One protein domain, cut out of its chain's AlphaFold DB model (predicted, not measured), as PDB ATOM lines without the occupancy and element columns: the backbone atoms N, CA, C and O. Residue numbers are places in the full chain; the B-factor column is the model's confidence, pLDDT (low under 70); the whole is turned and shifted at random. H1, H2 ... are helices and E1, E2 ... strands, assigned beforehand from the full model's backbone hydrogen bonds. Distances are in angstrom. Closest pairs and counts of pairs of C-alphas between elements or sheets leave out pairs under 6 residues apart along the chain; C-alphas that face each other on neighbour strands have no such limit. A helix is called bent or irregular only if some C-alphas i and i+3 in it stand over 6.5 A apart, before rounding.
ATOM      1  N   LEU A   4     -23.834  24.503 -46.671       96.31
ATOM      2  CA  LEU A   4     -23.757  25.561 -45.668       96.31
ATOM      3  C   LEU A   4     -24.757  25.241 -44.556       96.31
ATOM      4  O   LEU A   4     -25.964  25.252 -44.793       96.31
ATOM      5  N   LEU A   5     -24.250  24.947 -43.361       96.31
ATOM      6  CA  LEU A   5     -25.055  24.763 -42.158       96.31
ATOM      7  C   LEU A   5     -25.072  26.068 -41.365       96.31
ATOM      8  O   LEU A   5     -24.016  26.631 -41.076       96.31
ATOM      9  N   VAL A   6     -26.272  26.522 -41.010       94.75
ATOM     10  CA  VAL A   6     -26.487  27.662 -40.117       94.75
ATOM     11  C   VAL A   6     -27.203  27.148 -38.878       94.75
ATOM     12  O   VAL A   6     -28.289  26.589 -39.002       94.75
ATOM     13  N   GLN A   7     -26.584  27.303 -37.710       95.44
ATOM     14  CA  GLN A   7     -27.061  26.705 -36.465       95.44
ATOM     15  C   GLN A   7     -27.250  27.760 -35.379       95.44
ATOM     16  O   GLN A   7     -26.349  28.548 -35.122       95.44
ATOM     17  N   GLY A   8     -28.394  27.760 -34.704       93.94
ATOM     18  CA  GLY A   8     -28.592  28.609 -33.536       93.94
ATOM     19  C   GLY A   8     -27.830  28.095 -32.317       93.94
ATOM     20  O   GLY A   8     -27.929  26.910 -31.998       93.94
ATOM     21  N   MET A   9     -27.102  28.967 -31.622       93.75
ATOM     22  CA  MET A   9     -26.479  28.646 -30.333       93.75
ATOM     23  C   MET A   9     -27.556  28.349 -29.281       93.75
ATOM     24  O   MET A   9     -27.447  27.389 -28.522       93.75
ATOM     25  N   ARG A  10     -28.665  29.098 -29.324       91.44
ATOM     26  CA  ARG A  10     -29.799  28.986 -28.389       91.44
ATOM     27  C   ARG A  10     -30.899  28.034 -28.850       91.44
ATOM     28  O   ARG A  10     -32.024  28.081 -28.361       91.44
ATOM     29  N   ASP A  11     -30.612  27.204 -29.847       89.12
ATOM     30  CA  ASP A  11     -31.594  26.278 -30.394       89.12
ATOM     31  C   ASP A  11     -31.803  25.082 -29.459       89.12
ATOM     32  O   ASP A  11     -30.924  24.238 -29.285       89.12
ATOM     33  N   THR A  12     -32.976  25.026 -28.836       84.50
ATOM     34  CA  THR A  12     -33.335  23.980 -27.866       84.50
ATOM     35  C   THR A  12     -33.809  22.675 -28.509       84.50
ATOM     36  O   THR A  12     -33.882  21.650 -27.829       84.50
ATOM     37  N   LEU A  13     -34.140  22.681 -29.806       84.25
ATOM     38  CA  LEU A  13     -34.584  21.483 -30.528       84.25
ATOM     39  C   LEU A  13     -33.405  20.740 -31.152       84.25
ATOM     40  O   LEU A  13     -33.369  19.507 -31.128       84.25
ATOM     41  N   PHE A  14     -32.449  21.489 -31.698       89.56
ATOM     42  CA  PHE A  14     -31.258  20.969 -32.355       89.56
ATOM     43  C   PHE A  14     -30.062  21.777 -31.889       89.56
ATOM     44  O   PHE A  14     -29.877  22.907 -32.321       89.56
ATOM     45  N   ASN A  15     -29.249  21.217 -31.004       93.94
ATOM     46  CA  ASN A  15     -28.130  21.956 -30.442       93.94
ATOM     47  C   ASN A  15     -26.910  22.006 -31.386       93.94
ATOM     48  O   ASN A  15     -26.859  21.341 -32.427       93.94
ATOM     49  N   LEU A  16     -25.890  22.784 -31.002       96.38
ATOM     50  CA  LEU A  16     -24.667  22.944 -31.793       96.38
ATOM     51  C   LEU A  16     -23.930  21.621 -32.059       96.38
ATOM     52  O   LEU A  16     -23.351  21.464 -33.136       96.38
ATOM     53  N   ASN A  17     -23.951  20.668 -31.121       97.75
ATOM     54  CA  ASN A  17     -23.253  19.387 -31.269       97.75
ATOM     55  C   ASN A  17     -23.808  18.615 -32.467       97.75
ATOM     56  O   ASN A  17     -23.033  18.150 -33.299       97.75
ATOM     57  N   GLU A  18     -25.134  18.522 -32.597       96.94
ATOM     58  CA  GLU A  18     -25.771  17.821 -33.720       96.94
ATOM     59  C   GLU A  18     -25.395  18.461 -35.063       96.94
ATOM     60  O   GLU A  18     -25.028  17.765 -36.015       96.94
ATOM     61  N   ALA A  19     -25.410  19.794 -35.149       97.00
ATOM     62  CA  ALA A  19     -24.978  20.499 -36.354       97.00
ATOM     63  C   ALA A  19     -23.500  20.245 -36.674       97.00
ATOM     64  O   ALA A  19     -23.151  20.020 -37.835       97.00
ATOM     65  N   TYR A  20     -22.636  20.243 -35.658       98.12
ATOM     66  CA  TYR A  20     -21.210  19.979 -35.806       98.12
ATOM     67  C   TYR A  20     -20.918  18.556 -36.287       98.12
ATOM     68  O   TYR A  20     -20.206  18.367 -37.281       98.12
ATOM     69  N   TRP A  21     -21.508  17.555 -35.637       97.50
ATOM     70  CA  TRP A  21     -21.312  16.155 -36.000       97.50
ATOM     71  C   TRP A  21     -21.877  15.845 -37.390       97.50
ATOM     72  O   TRP A  21     -21.233  15.133 -38.169       97.50
ATOM     73  N   ASN A  22     -23.000  16.468 -37.761       96.81
ATOM     74  CA  ASN A  22     -23.504  16.434 -39.132       96.81
ATOM     75  C   ASN A  22     -22.524  17.096 -40.109       96.81
ATOM     76  O   ASN A  22     -22.183  16.485 -41.121       96.81
ATOM     77  N   ALA A  23     -22.007  18.293 -39.814       97.31
ATOM     78  CA  ALA A  23     -21.048  18.989 -40.676       97.31
ATOM     79  C   ALA A  23     -19.818  18.120 -40.984       97.31
ATOM     80  O   ALA A  23     -19.459  17.940 -42.151       97.31
ATOM     81  N   LEU A  24     -19.219  17.520 -39.951       95.94
ATOM     82  CA  LEU A  24     -18.081  16.614 -40.102       95.94
ATOM     83  C   LEU A  24     -18.424  15.378 -40.939       95.94
ATOM     84  O   LEU A  24     -17.624  14.952 -41.774       95.94
ATOM     85  N   ALA A  25     -19.602  14.783 -40.740       96.06
ATOM     86  CA  ALA A  25     -20.034  13.636 -41.534       96.06
ATOM     87  C   ALA A  25     -20.217  14.007 -43.016       96.06
ATOM     88  O   ALA A  25     -19.745  13.285 -43.899       96.06
ATOM     89  N   LEU A  26     -20.840  15.153 -43.302       96.00
ATOM     90  CA  LEU A  26     -21.074  15.645 -44.663       96.00
ATOM     91  C   LEU A  26     -19.751  15.998 -45.364       96.00
ATOM     92  O   LEU A  26     -19.591  15.699 -46.551       96.00
ATOM     93  N   GLN A  27     -18.774  16.553 -44.634       95.31
ATOM     94  CA  GLN A  27     -17.445  16.906 -45.154       95.31
ATOM     95  C   GLN A  27     -16.704  15.695 -45.737       95.31
ATOM     96  O   GLN A  27     -16.008  15.824 -46.746       95.31
ATOM     97  N   ARG A  28     -16.916  14.490 -45.186       92.44
ATOM     98  CA  ARG A  28     -16.328  13.237 -45.708       92.44
ATOM     99  C   ARG A  28     -16.781  12.905 -47.130       92.44
ATOM    100  O   ARG A  28     -16.110  12.145 -47.818       92.44
ATOM    101  N   SER A  29     -17.877  13.506 -47.595       91.50
ATOM    102  CA  SER A  29     -18.338  13.398 -48.987       91.50
ATOM    103  C   SER A  29     -17.553  14.289 -49.964       91.50
ATOM    104  O   SER A  29     -17.963  14.433 -51.117       91.50
ATOM    105  N   GLY A  30     -16.471  14.936 -49.513       89.69
ATOM    106  CA  GLY A  30     -15.501  15.645 -50.354       89.69
ATOM    107  C   GLY A  30     -15.957  16.994 -50.914       89.69
ATOM    108  O   GLY A  30     -15.294  17.524 -51.800       89.69
ATOM    109  N   GLY A  31     -17.082  17.542 -50.445       91.69
ATOM    110  CA  GLY A  31     -17.553  18.865 -50.867       91.69
ATOM    111  C   GLY A  31     -17.083  20.008 -49.970       91.69
ATOM    112  O   GLY A  31     -16.436  19.810 -48.937       91.69
ATOM    113  N   ASP A  32     -17.439  21.227 -50.363       95.94
ATOM    114  CA  ASP A  32     -17.288  22.414 -49.525       95.94
ATOM    115  C   ASP A  32     -18.375  22.401 -48.447       95.94
ATOM    116  O   ASP A  32     -19.549  22.611 -48.738       95.94
ATOM    117  N   VAL A  33     -17.986  22.105 -47.209       97.81
ATOM    118  CA  VAL A  33     -18.880  22.119 -46.049       97.81
ATOM    119  C   VAL A  33     -18.426  23.203 -45.093       97.81
ATOM    120  O   VAL A  33     -17.236  23.276 -44.755       97.81
ATOM    121  N   ARG A  34     -19.383  24.037 -44.683       97.69
ATOM    122  CA  ARG A  34     -19.180  25.136 -43.742       97.69
ATOM    123  C   ARG A  34     -20.253  25.114 -42.663       97.69
ATOM    124  O   ARG A  34     -21.412  24.831 -42.965       97.69
ATOM    125  N   LEU A  35     -19.863  25.422 -41.432       97.81
ATOM    126  CA  LEU A  35     -20.764  25.546 -40.289       97.81
ATOM    127  C   LEU A  35     -20.631  26.943 -39.694       97.81
ATOM    128  O   LEU A  35     -19.550  27.346 -39.266       97.81
ATOM    129  N   VAL A  36     -21.739  27.669 -39.660       96.56
ATOM    130  CA  VAL A  36     -21.824  29.005 -39.079       96.56
ATOM    131  C   VAL A  36     -22.866  28.971 -37.975       96.56
ATOM    132  O   VAL A  36     -24.036  28.706 -38.238       96.56
ATOM    133  N   SER A  37     -22.458  29.230 -36.738       96.19
ATOM    134  CA  SER A  37     -23.417  29.396 -35.651       96.19
ATOM    135  C   SER A  37     -23.910  30.841 -35.547       96.19
ATOM    136  O   SER A  37     -23.149  31.758 -35.844       96.19
ATOM    137  N   ILE A  38     -25.133  31.050 -35.077       94.50
ATOM    138  CA  ILE A  38     -25.760  32.361 -34.862       94.50
ATOM    139  C   ILE A  38     -26.292  32.457 -33.429       94.50
ATOM    140  O   ILE A  38     -26.575  31.430 -32.824       94.50
ATOM    141  N   GLN A  39     -26.459  33.663 -32.883       90.06
ATOM    142  CA  GLN A  39     -26.941  33.830 -31.501       90.06
ATOM    143  C   GLN A  39     -28.406  33.404 -31.308       90.06
ATOM    144  O   GLN A  39     -28.799  33.048 -30.201       90.06
ATOM    145  N   GLY A  40     -29.217  33.432 -32.370       86.19
ATOM    146  CA  GLY A  40     -30.607  32.973 -32.338       86.19
ATOM    147  C   GLY A  40     -30.774  31.458 -32.158       86.19
ATOM    148  O   GLY A  40     -29.816  30.716 -31.954       86.19
ATOM    149  N   GLY A  41     -32.012  30.975 -32.275       81.06
ATOM    150  CA  GLY A  41     -32.329  29.544 -32.253       81.06
ATOM    151  C   GLY A  41     -33.817  29.263 -32.064       81.06
ATOM    152  O   GLY A  41     -34.604  30.178 -31.800       81.06
ATOM    153  N   HIS A  42     -34.216  27.995 -32.202       77.19
ATOM    154  CA  HIS A  42     -35.559  27.579 -31.809       77.19
ATOM    155  C   HIS A  42     -35.735  27.691 -30.295       77.19
ATOM    156  O   HIS A  42     -35.049  27.040 -29.506       77.19
ATOM    157  N   ILE A  43     -36.725  28.486 -29.916       78.62
ATOM    158  CA  ILE A  43     -37.172  28.644 -28.542       78.62
ATOM    159  C   ILE A  43     -38.377  27.749 -28.263       78.62
ATOM    160  O   ILE A  43     -39.148  27.425 -29.170       78.62
ATOM    161  N   LEU A  44     -38.598  27.423 -26.996       67.81
ATOM    162  CA  LEU A  44     -39.861  26.861 -26.536       67.81
ATOM    163  C   LEU A  44     -40.890  27.989 -26.361       67.81
ATOM    164  O   LEU A  44     -40.744  28.808 -25.443       67.81
ATOM    165  N   PRO A  45     -41.946  28.056 -27.201       63.34
ATOM    166  CA  PRO A  45     -42.966  29.088 -27.068       63.34
ATOM    167  C   PRO A  45     -43.547  29.089 -25.652       63.34
ATOM    168  O   PRO A  45     -43.734  28.030 -25.055       63.34
ATOM    169  N   TYR A  46     -43.830  30.278 -25.117       63.56
ATOM    170  CA  TYR A  46     -44.330  30.507 -23.749       63.56
ATOM    171  C   TYR A  46     -43.330  30.247 -22.604       63.56
ATOM    172  O   TYR A  46     -43.610  30.664 -21.480       63.56
ATOM    173  N   LEU A  47     -42.184  29.604 -22.866       62.03
ATOM    174  CA  LEU A  47     -41.140  29.312 -21.869       62.03
ATOM    175  C   LEU A  47     -39.862  30.128 -22.079       62.03
ATOM    176  O   LEU A  47     -39.164  30.419 -21.112       62.03
ATOM    177  N   GLN A  48     -39.577  30.503 -23.325       62.53
ATOM    178  CA  GLN A  48     -38.422  31.301 -23.727       62.53
ATOM    179  C   GLN A  48     -38.876  32.455 -24.623       62.53
ATOM    180  O   GLN A  48     -39.823  32.324 -25.403       62.53
ATOM    181  N   ALA A  49     -38.211  33.602 -24.503       65.69
ATOM    182  CA  ALA A  49     -38.406  34.725 -25.411       65.69
ATOM    183  C   ALA A  49     -37.448  34.585 -26.606       65.69
ATOM    184  O   ALA A  49     -36.299  34.191 -26.400       65.69
ATOM    185  N   PRO A  50     -37.869  34.928 -27.841       69.62
ATOM    186  CA  PRO A  50     -36.941  35.003 -28.962       69.62
ATOM    187  C   PRO A  50     -35.806  35.966 -28.614       69.62
ATOM    188  O   PRO A  50     -36.058  37.102 -28.207       69.62
ATOM    189  N   SER A  51     -34.568  35.512 -28.754       70.94
ATOM    190  CA  SER A  51     -33.373  36.305 -28.477       70.94
ATOM    191  C   SER A  51     -32.251  35.904 -29.432       70.94
ATOM    192  O   SER A  51     -32.289  34.811 -29.994       70.94
ATOM    193  N   GLY A  52     -31.285  36.802 -29.626       76.56
ATOM    194  CA  GLY A  52     -30.122  36.578 -30.480       76.56
ATOM    195  C   GLY A  52     -30.335  36.921 -31.960       76.56
ATOM    196  O   GLY A  52     -31.404  36.697 -32.537       76.56
ATOM    197  N   GLY A  53     -29.298  37.475 -32.583       83.00
ATOM    198  CA  GLY A  53     -29.237  37.788 -34.004       83.00
ATOM    199  C   GLY A  53     -29.011  36.575 -34.913       83.00
ATOM    200  O   GLY A  53     -28.731  35.453 -34.483       83.00
ATOM    201  N   LEU A  54     -29.115  36.827 -36.221       85.94
ATOM    202  CA  LEU A  54     -28.900  35.841 -37.291       85.94
ATOM    203  C   LEU A  54     -27.471  35.888 -37.866       85.94
ATOM    204  O   LEU A  54     -27.227  35.387 -38.965       85.94
ATOM    205  N   SER A  55     -26.541  36.514 -37.149       90.06
ATOM    206  CA  SER A  55     -25.139  36.653 -37.536       90.06
ATOM    207  C   SER A  55     -24.224  35.796 -36.668       90.06
ATOM    208  O   SER A  55     -24.529  35.460 -35.521       90.06
ATOM    209  N   CYS A  56     -23.064  35.467 -37.230       93.50
ATOM    210  CA  CYS A  56     -21.941  34.943 -36.467       93.50
ATOM    211  C   CYS A  56     -20.970  36.092 -36.209       93.50
ATOM    212  O   CYS A  56     -20.116  36.374 -37.052       93.50
ATOM    213  N   GLY A  57     -21.153  36.820 -35.104       90.62
ATOM    214  CA  GLY A  57     -20.452  38.079 -34.851       90.62
ATOM    215  C   GLY A  57     -20.507  39.018 -36.070       90.62
ATOM    216  O   GLY A  57     -21.600  39.407 -36.493       90.62
ATOM    217  N   PRO A  58     -19.370  39.347 -36.715       89.12
ATOM    218  CA  PRO A  58     -19.360  40.258 -37.859       89.12
ATOM    219  C   PRO A  58     -19.953  39.654 -39.147       89.12
ATOM    220  O   PRO A  58     -20.317  40.399 -40.061       89.12
ATOM    221  N   PHE A  59     -20.054  38.327 -39.261       88.31
ATOM    222  CA  PHE A  59     -20.489  37.660 -40.491       88.31
ATOM    223  C   PHE A  59     -22.016  37.651 -40.601       88.31
ATOM    224  O   PHE A  59     -22.702  37.036 -39.787       88.31
ATOM    225  N   GLY A  60     -22.547  38.320 -41.631       82.50
ATOM    226  CA  GLY A  60     -23.993  38.443 -41.855       82.50
ATOM    227  C   GLY A  60     -24.679  39.490 -40.971       82.50
ATOM    228  O   GLY A  60     -25.899  39.506 -40.905       82.50
ATOM    229  N   ARG A  61     -23.925  40.366 -40.292       84.19
ATOM    230  CA  ARG A  61     -24.486  41.356 -39.354       84.19
ATOM    231  C   ARG A  61     -25.347  42.432 -40.025       84.19
ATOM    232  O   ARG A  61     -26.385  42.798 -39.495       84.19
ATOM    233  N   GLU A  62     -24.908  42.957 -41.170       82.44
ATOM    234  CA  GLU A  62     -25.649  44.004 -41.897       82.44
ATOM    235  C   GLU A  62     -26.827  43.429 -42.690       82.44
ATOM    236  O   GLU A  62     -27.916  43.994 -42.700       82.44
ATOM    237  N   ASP A  63     -26.601  42.286 -43.337       86.00
ATOM    238  CA  ASP A  63     -27.607  41.542 -44.084       86.00
ATOM    239  C   ASP A  63     -27.368  40.037 -43.878       86.00
ATOM    240  O   ASP A  63     -26.508  39.456 -44.551       86.00
ATOM    241  N   PRO A  64     -28.106  39.377 -42.969       82.44
ATOM    242  CA  PRO A  64     -27.962  37.941 -42.730       82.44
ATOM    243  C   PRO A  64     -28.229  37.092 -43.978       82.44
ATOM    244  O   PRO A  64     -27.604  36.046 -44.172       82.44
ATOM    245  N   ALA A  65     -29.116  37.554 -44.870       88.19
ATOM    246  CA  ALA A  65     -29.437  36.835 -46.099       88.19
ATOM    247  C   ALA A  65     -28.270  36.862 -47.095       88.19
ATOM    248  O   ALA A  65     -28.111  35.914 -47.870       88.19
ATOM    249  N   SER A  66     -27.414  37.889 -47.043       89.19
ATOM    250  CA  SER A  66     -26.259  38.021 -47.939       89.19
ATOM    251  C   SER A  66     -25.325  36.809 -47.893       89.19
ATOM    252  O   SER A  66     -24.818  36.397 -48.935       89.19
ATOM    253  N   MET A  67     -25.151  36.178 -46.726       90.94
ATOM    254  CA  MET A  67     -24.320  34.982 -46.566       90.94
ATOM    255  C   MET A  67     -24.888  33.793 -47.354       90.94
ATOM    256  O   MET A  67     -24.181  33.142 -48.123       90.94
ATOM    257  N   VAL A  68     -26.189  33.537 -47.208       92.81
ATOM    258  CA  VAL A  68     -26.883  32.442 -47.903       92.81
ATOM    259  C   VAL A  68     -26.953  32.712 -49.409       92.81
ATOM    260  O   VAL A  68     -26.726  31.813 -50.223       92.81
ATOM    261  N   LEU A  69     -27.203  33.961 -49.805       94.56
ATOM    262  CA  LEU A  69     -27.222  34.361 -51.211       94.56
ATOM    263  C   LEU A  69     -25.838  34.237 -51.860       94.56
ATOM    264  O   LEU A  69     -25.737  33.735 -52.979       94.56
ATOM    265  N   ALA A  70     -24.772  34.634 -51.163       94.88
ATOM    266  CA  ALA A  70     -23.392  34.481 -51.619       94.88
ATOM    267  C   ALA A  70     -23.007  33.006 -51.813       94.88
ATOM    268  O   ALA A  70     -22.361  32.658 -52.805       94.88
ATOM    269  N   TRP A  71     -23.459  32.131 -50.909       96.12
ATOM    270  CA  TRP A  71     -23.294  30.686 -51.040       96.12
ATOM    271  C   TRP A  71     -23.937  30.146 -52.320       96.12
ATOM    272  O   TRP A  71     -23.263  29.527 -53.146       96.12
ATOM    273  N   PHE A  72     -25.223  30.430 -52.538       97.19
ATOM    274  CA  PHE A  72     -25.921  29.959 -53.737       97.19
ATOM    275  C   PHE A  72     -25.400  30.599 -55.025       97.19
ATOM    276  O   PHE A  72     -25.351  29.935 -56.060       97.19
ATOM    277  N   ALA A  73     -24.964  31.857 -54.982       97.38
ATOM    278  CA  ALA A  73     -24.303  32.501 -56.109       97.38
ATOM    279  C   ALA A  73     -23.054  31.722 -56.558       97.38
ATOM    280  O   ALA A  73     -22.855  31.507 -57.756       97.38
ATOM    281  N   GLU A  74     -22.242  31.248 -55.610       97.50
ATOM    282  CA  GLU A  74     -21.065  30.440 -55.926       97.50
ATOM    283  C   GLU A  74     -21.439  29.047 -56.430       97.50
ATOM    284  O   GLU A  74     -20.965  28.629 -57.488       97.50
ATOM    285  N   LYS A  75     -22.301  28.333 -55.697       96.19
ATOM    286  CA  LYS A  75     -22.569  26.914 -55.973       96.19
ATOM    287  C   LYS A  75     -23.526  26.682 -57.140       96.19
ATOM    288  O   LYS A  75     -23.436  25.646 -57.790       96.19
ATOM    289  N   LEU A  76     -24.435  27.623 -57.410       96.94
ATOM    290  CA  LEU A  76     -25.522  27.443 -58.382       96.94
ATOM    291  C   LEU A  76     -25.485  28.430 -59.554       96.94
ATOM    292  O   LEU A  76     -26.006  28.106 -60.618       96.94
ATOM    293  N   GLN A  77     -24.894  29.621 -59.397       97.25
ATOM    294  CA  GLN A  77     -24.910  30.658 -60.447       97.25
ATOM    295  C   GLN A  77     -23.576  30.810 -61.190       97.25
ATOM    296  O   GLN A  77     -23.436  31.716 -62.011       97.25
ATOM    297  N   GLY A  78     -22.584  29.964 -60.897       94.69
ATOM    298  CA  GLY A  78     -21.273  30.029 -61.545       94.69
ATOM    299  C   GLY A  78     -20.506  31.318 -61.244       94.69
ATOM    300  O   GLY A  78     -19.699  31.743 -62.069       94.69
ATOM    301  N   ARG A  79     -20.758  31.964 -60.094       97.25
ATOM    302  CA  ARG A  79     -20.002  33.141 -59.639       97.25
ATOM    303  C   ARG A  79     -18.835  32.694 -58.748       97.25
ATOM    304  O   ARG A  79     -19.035  32.525 -57.546       97.25
ATOM    305  N   PRO A  80     -17.625  32.483 -59.294       94.69
ATOM    306  CA  PRO A  80     -16.515  31.958 -58.508       94.69
ATOM    307  C   PRO A  80     -16.162  32.899 -57.351       94.69
ATOM    308  O   PRO A  80     -16.148  34.118 -57.516       94.69
ATOM    309  N   ASN A  81     -15.833  32.323 -56.192       94.44
ATOM    310  CA  ASN A  81     -15.434  33.026 -54.967       94.44
ATOM    311  C   ASN A  81     -16.506  33.938 -54.345       94.44
ATOM    312  O   ASN A  81     -16.175  34.720 -53.447       94.44
ATOM    313  N   ALA A  82     -17.771  33.865 -54.778       95.88
ATOM    314  CA  ALA A  82     -18.838  34.652 -54.160       95.88
ATOM    315  C   ALA A  82     -18.988  34.325 -52.664       95.88
ATOM    316  O   ALA A  82     -19.232  35.228 -51.868       95.88
ATOM    317  N   ALA A  83     -18.733  33.078 -52.257       94.19
ATOM    318  CA  ALA A  83     -18.806  32.645 -50.869       94.19
ATOM    319  C   ALA A  83     -17.489  32.835 -50.098       94.19
ATOM    320  O   ALA A  83     -17.396  32.385 -48.959       94.19
ATOM    321  N   ARG A  84     -16.444  33.478 -50.650       91.94
ATOM    322  CA  ARG A  84     -15.118  33.549 -49.990       91.94
ATOM    323  C   ARG A  84     -15.139  34.157 -48.582       91.94
ATOM    324  O   ARG A  84     -14.244  33.885 -47.796       91.94
ATOM    325  N   GLY A  85     -16.121  35.016 -48.301       89.75
ATOM    326  CA  GLY A  85     -16.263  35.706 -47.018       89.75
ATOM    327  C   GLY A  85     -16.878  34.853 -45.909       89.75
ATOM    328  O   GLY A  85     -16.904  35.300 -44.771       89.75
ATOM    329  N   ILE A  86     -17.374  33.653 -46.222       93.62
ATOM    330  CA  ILE A  86     -18.000  32.754 -45.247       93.62
ATOM    331  C   ILE A  86     -16.913  31.840 -44.662       93.62
ATOM    332  O   ILE A  86     -16.326  31.061 -45.421       93.62
ATOM    333  N   PRO A  87     -16.620  31.883 -43.356       95.06
ATOM    334  CA  PRO A  87     -15.637  30.988 -42.751       95.06
ATOM    335  C   PRO A  87     -16.018  29.510 -42.904       95.06
ATOM    336  O   PRO A  87     -17.188  29.171 -43.073       95.06
ATOM    337  N   ARG A  88     -15.027  28.613 -42.817       96.19
ATOM    338  CA  ARG A  88     -15.262  27.158 -42.788       96.19
ATOM    339  C   ARG A  88     -15.994  26.742 -41.512       96.19
ATOM    340  O   ARG A  88     -16.963  25.996 -41.581       96.19
ATOM    341  N   LEU A  89     -15.548  27.263 -40.376       97.81
ATOM    342  CA  LEU A  89     -16.245  27.179 -39.100       97.81
ATOM    343  C   LEU A  89     -16.314  28.581 -38.499       97.81
ATOM    344  O   LEU A  89     -15.294  29.273 -38.453       97.81
ATOM    345  N   CYS A  90     -17.494  28.991 -38.051       97.31
ATOM    346  CA  CYS A  90     -17.705  30.234 -37.322       97.31
ATOM    347  C   CYS A  90     -18.526  29.954 -36.063       97.31
ATOM    348  O   CYS A  90     -19.658  29.482 -36.171       97.31
ATOM    349  N   LEU A  91     -17.944  30.244 -34.899       97.25
ATOM    350  CA  LEU A  91     -18.583  30.167 -33.588       97.25
ATOM    351  C   LEU A  91     -18.931  31.577 -33.124       97.25
ATOM    352  O   LEU A  91     -18.035  32.396 -32.932       97.25
ATOM    353  N   SER A  92     -20.216  31.861 -32.969       96.00
ATOM    354  CA  SER A  92     -20.711  33.146 -32.493       96.00
ATOM    355  C   SER A  92     -20.499  33.221 -30.987       96.00
ATOM    356  O   SER A  92     -20.816  32.264 -30.290       96.00
ATOM    357  N   LEU A  93     -19.946  34.331 -30.498       95.38
ATOM    358  CA  LEU A  93     -19.741  34.563 -29.061       95.38
ATOM    359  C   LEU A  93     -20.750  35.558 -28.492       95.38
ATOM    360  O   LEU A  93     -21.054  35.523 -27.310       95.38
ATOM    361  N   ASP A  94     -21.198  36.482 -29.337       91.19
ATOM    362  CA  ASP A  94     -22.242  37.470 -29.086       91.19
ATOM    363  C   ASP A  94     -22.627  38.121 -30.431       91.19
ATOM    364  O   ASP A  94     -22.252  37.643 -31.506       91.19
ATOM    365  N   GLU A  95     -23.387  39.215 -30.389       87.69
ATOM    366  CA  GLU A  95     -23.834  39.954 -31.579       87.69
ATOM    367  C   GLU A  95     -22.684  40.583 -32.389       87.69
ATOM    368  O   GLU A  95     -22.848  40.908 -33.568       87.69
ATOM    369  N   GLU A  96     -21.511  40.778 -31.783       89.94
ATOM    370  CA  GLU A  96     -20.389  41.498 -32.388       89.94
ATOM    371  C   GLU A  96     -19.190  40.600 -32.685       89.94
ATOM    372  O   GLU A  96     -18.463  40.850 -33.652       89.94
ATOM    373  N   ARG A  97     -18.963  39.562 -31.879       93.62
ATOM    374  CA  ARG A  97     -17.734  38.767 -31.903       93.62
ATOM    375  C   ARG A  97     -17.990  37.297 -32.199       93.62
ATOM    376  O   ARG A  97     -19.021  36.718 -31.879       93.62
ATOM    377  N   ALA A  98     -16.999  36.702 -32.852       95.38
ATOM    378  CA  ALA A  98     -16.994  35.308 -33.257       95.38
ATOM    379  C   ALA A  98     -15.560  34.767 -33.285       95.38
ATOM    380  O   ALA A  98     -14.617  35.519 -33.541       95.38
ATOM    381  N   LEU A  99     -15.407  33.456 -33.102       95.94
ATOM    382  CA  LEU A  99     -14.189  32.735 -33.466       95.94
ATOM    383  C   LEU A  99     -14.373  32.076 -34.828       95.94
ATOM    384  O   LEU A  99     -15.411  31.478 -35.107       95.94
ATOM    385  N   THR A 100     -13.348  32.155 -35.671       96.44
ATOM    386  CA  THR A 100     -13.364  31.514 -36.988       96.44
ATOM    387  C   THR A 100     -12.207  30.554 -37.140       96.44
ATOM    388  O   THR A 100     -11.102  30.815 -36.664       96.44
ATOM    389  N   PHE A 101     -12.461  29.450 -37.834       96.31
ATOM    390  CA  PHE A 101     -11.458  28.428 -38.082       96.31
ATOM    391  C   PHE A 101     -11.424  28.055 -39.559       96.31
ATOM    392  O   PHE A 101     -12.435  28.089 -40.268       96.31
ATOM    393  N   ALA A 102     -10.230  27.687 -40.025       95.31
ATOM    394  CA  ALA A 102      -9.991  27.282 -41.406       95.31
ATOM    395  C   ALA A 102     -10.512  25.866 -41.721       95.31
ATOM    396  O   ALA A 102     -10.622  25.504 -42.892       95.31
ATOM    397  N   SER A 103     -10.842  25.069 -40.703       96.00
ATOM    398  CA  SER A 103     -11.336  23.699 -40.837       96.00
ATOM    399  C   SER A 103     -12.398  23.394 -39.776       96.00
ATOM    400  O   SER A 103     -12.418  24.020 -38.716       96.00
ATOM    401  N   LEU A 104     -13.287  22.434 -40.055       97.06
ATOM    402  CA  LEU A 104     -14.303  21.984 -39.090       97.06
ATOM    403  C   LEU A 104     -13.654  21.190 -37.946       97.06
ATOM    404  O   LEU A 104     -14.061  21.268 -36.792       97.06
ATOM    405  N   GLU A 105     -12.578  20.474 -38.245       96.38
ATOM    406  CA  GLU A 105     -11.791  19.678 -37.301       96.38
ATOM    407  C   GLU A 105     -11.077  20.530 -36.239       96.38
ATOM    408  O   GLU A 105     -10.556  19.987 -35.272       96.38
ATOM    409  N   ALA A 106     -11.050  21.857 -36.410       96.81
ATOM    410  CA  ALA A 106     -10.473  22.793 -35.453       96.81
ATOM    411  C   ALA A 106     -11.463  23.256 -34.366       96.81
ATOM    412  O   ALA A 106     -11.086  24.083 -33.538       96.81
ATOM    413  N   MET A 107     -12.703  22.745 -34.357       97.62
ATOM    414  CA  MET A 107     -13.647  22.957 -33.254       97.62
ATOM    415  C   MET A 107     -12.982  22.598 -31.916       97.62
ATOM    416  O   MET A 107     -12.548  21.455 -31.748       97.62
TER     417      MET A 107
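AT A GLANCE: This is residues 4 to 107 of the 284 residues of an uncharacterized protein of Thermus thermophilus (UniProt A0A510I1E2). A small four-stranded sheet has one helix, H1, laid lengthwise over one face, while a second helix, H2, only grazes the sheet, with its residues 64 to 72. Two long loops go with H2: residues 39 to 63 swing away toward one end of the longest axis, at Tyr 46, and residues 77 to 88 reach its other end, at Pro 80. The printed part has 104 residues, with two named helices and four named strands in the order E1, H1, E2, H2, E3, E4; the sheet runs E1, E2, E3, E4 and is mixed. The class is mixed, helices and strands, with 44 residues in named elements, under half of the total. The whole is compact, with a radius of gyration of the C-alphas of 13.8 A and spans of 44 by 30 by 23 A.

HOW THE PARTS SIT: E1, residues 4 to 8, is an edge strand and the parallel neighbour of E2, residues 33 to 38, at 23 degrees; N 5 and O 34 are 2.9 A apart, within hydrogen-bond range. Between them in the chain is H1, residues 16 to 27, which is on the sheet at a height of 8.7 A. It lies over E2 and only just over E1, where 3 of its 12 C-alphas fall, and runs along the strands, at 1 degree to E2 on the local plane. Its closest C-alphas to E2 are those of Gln 27 and Val 33, 5.5 A apart. With H1 on one face, the sheet makes two layers, helix over sheet. E1, H1 and E2 form a strand-helix-strand unit, two parallel neighbour strands with a helix between, and its crossover is right-handed. H2, residues 64 to 76, only grazes the sheet, with its residues 64 to 72; the closest C-alphas of E1 and H2 are those of Leu 4 and Trp 71, 7.4 A apart. H1 and H2 are apart. E2, H2 and E3, residues 89 to 92, form a second such unit, with a left-handed crossover. E2 and E3 are parallel at 2 degrees, with N 37 and O 90 at 2.9 A. E3 and E4, residues 98 to 101, are an antiparallel hairpin at 167 degrees, with N 91 and O 99 at 2.8 A. In H1 every O i to N i+4 pair is within hydrogen-bond range; in H2, 8 of 9 are.

IN THESE COORDINATES: E1 begins at C-alpha 4, (-23.757, 25.561, -45.668), and spans 13.4 A. H1 measures 16.3 A, E2 16.7 A and H2 19.0 A from first to last C-alpha; H2 begins at C-alpha 64, (-27.962, 37.941, -42.730). H2 is neither bent nor irregular, but only just: C-alphas 64 and 67 are 6.1 A apart. E3 spans 10.0 A, and E4, 10.1 A long, ends at C-alpha 101, (-11.458, 28.428, -38.082).

THE WHOLE: The two C-alphas farthest apart, those of Tyr 46 and Pro 80, are 44.5 A apart. The printed part has no cut. The links E2 to H2, 25 residues, and H2 to E3, 12 residues, are long. The mean pLDDT of the printed part is 90.7, and residues 44 to 50 are under 70.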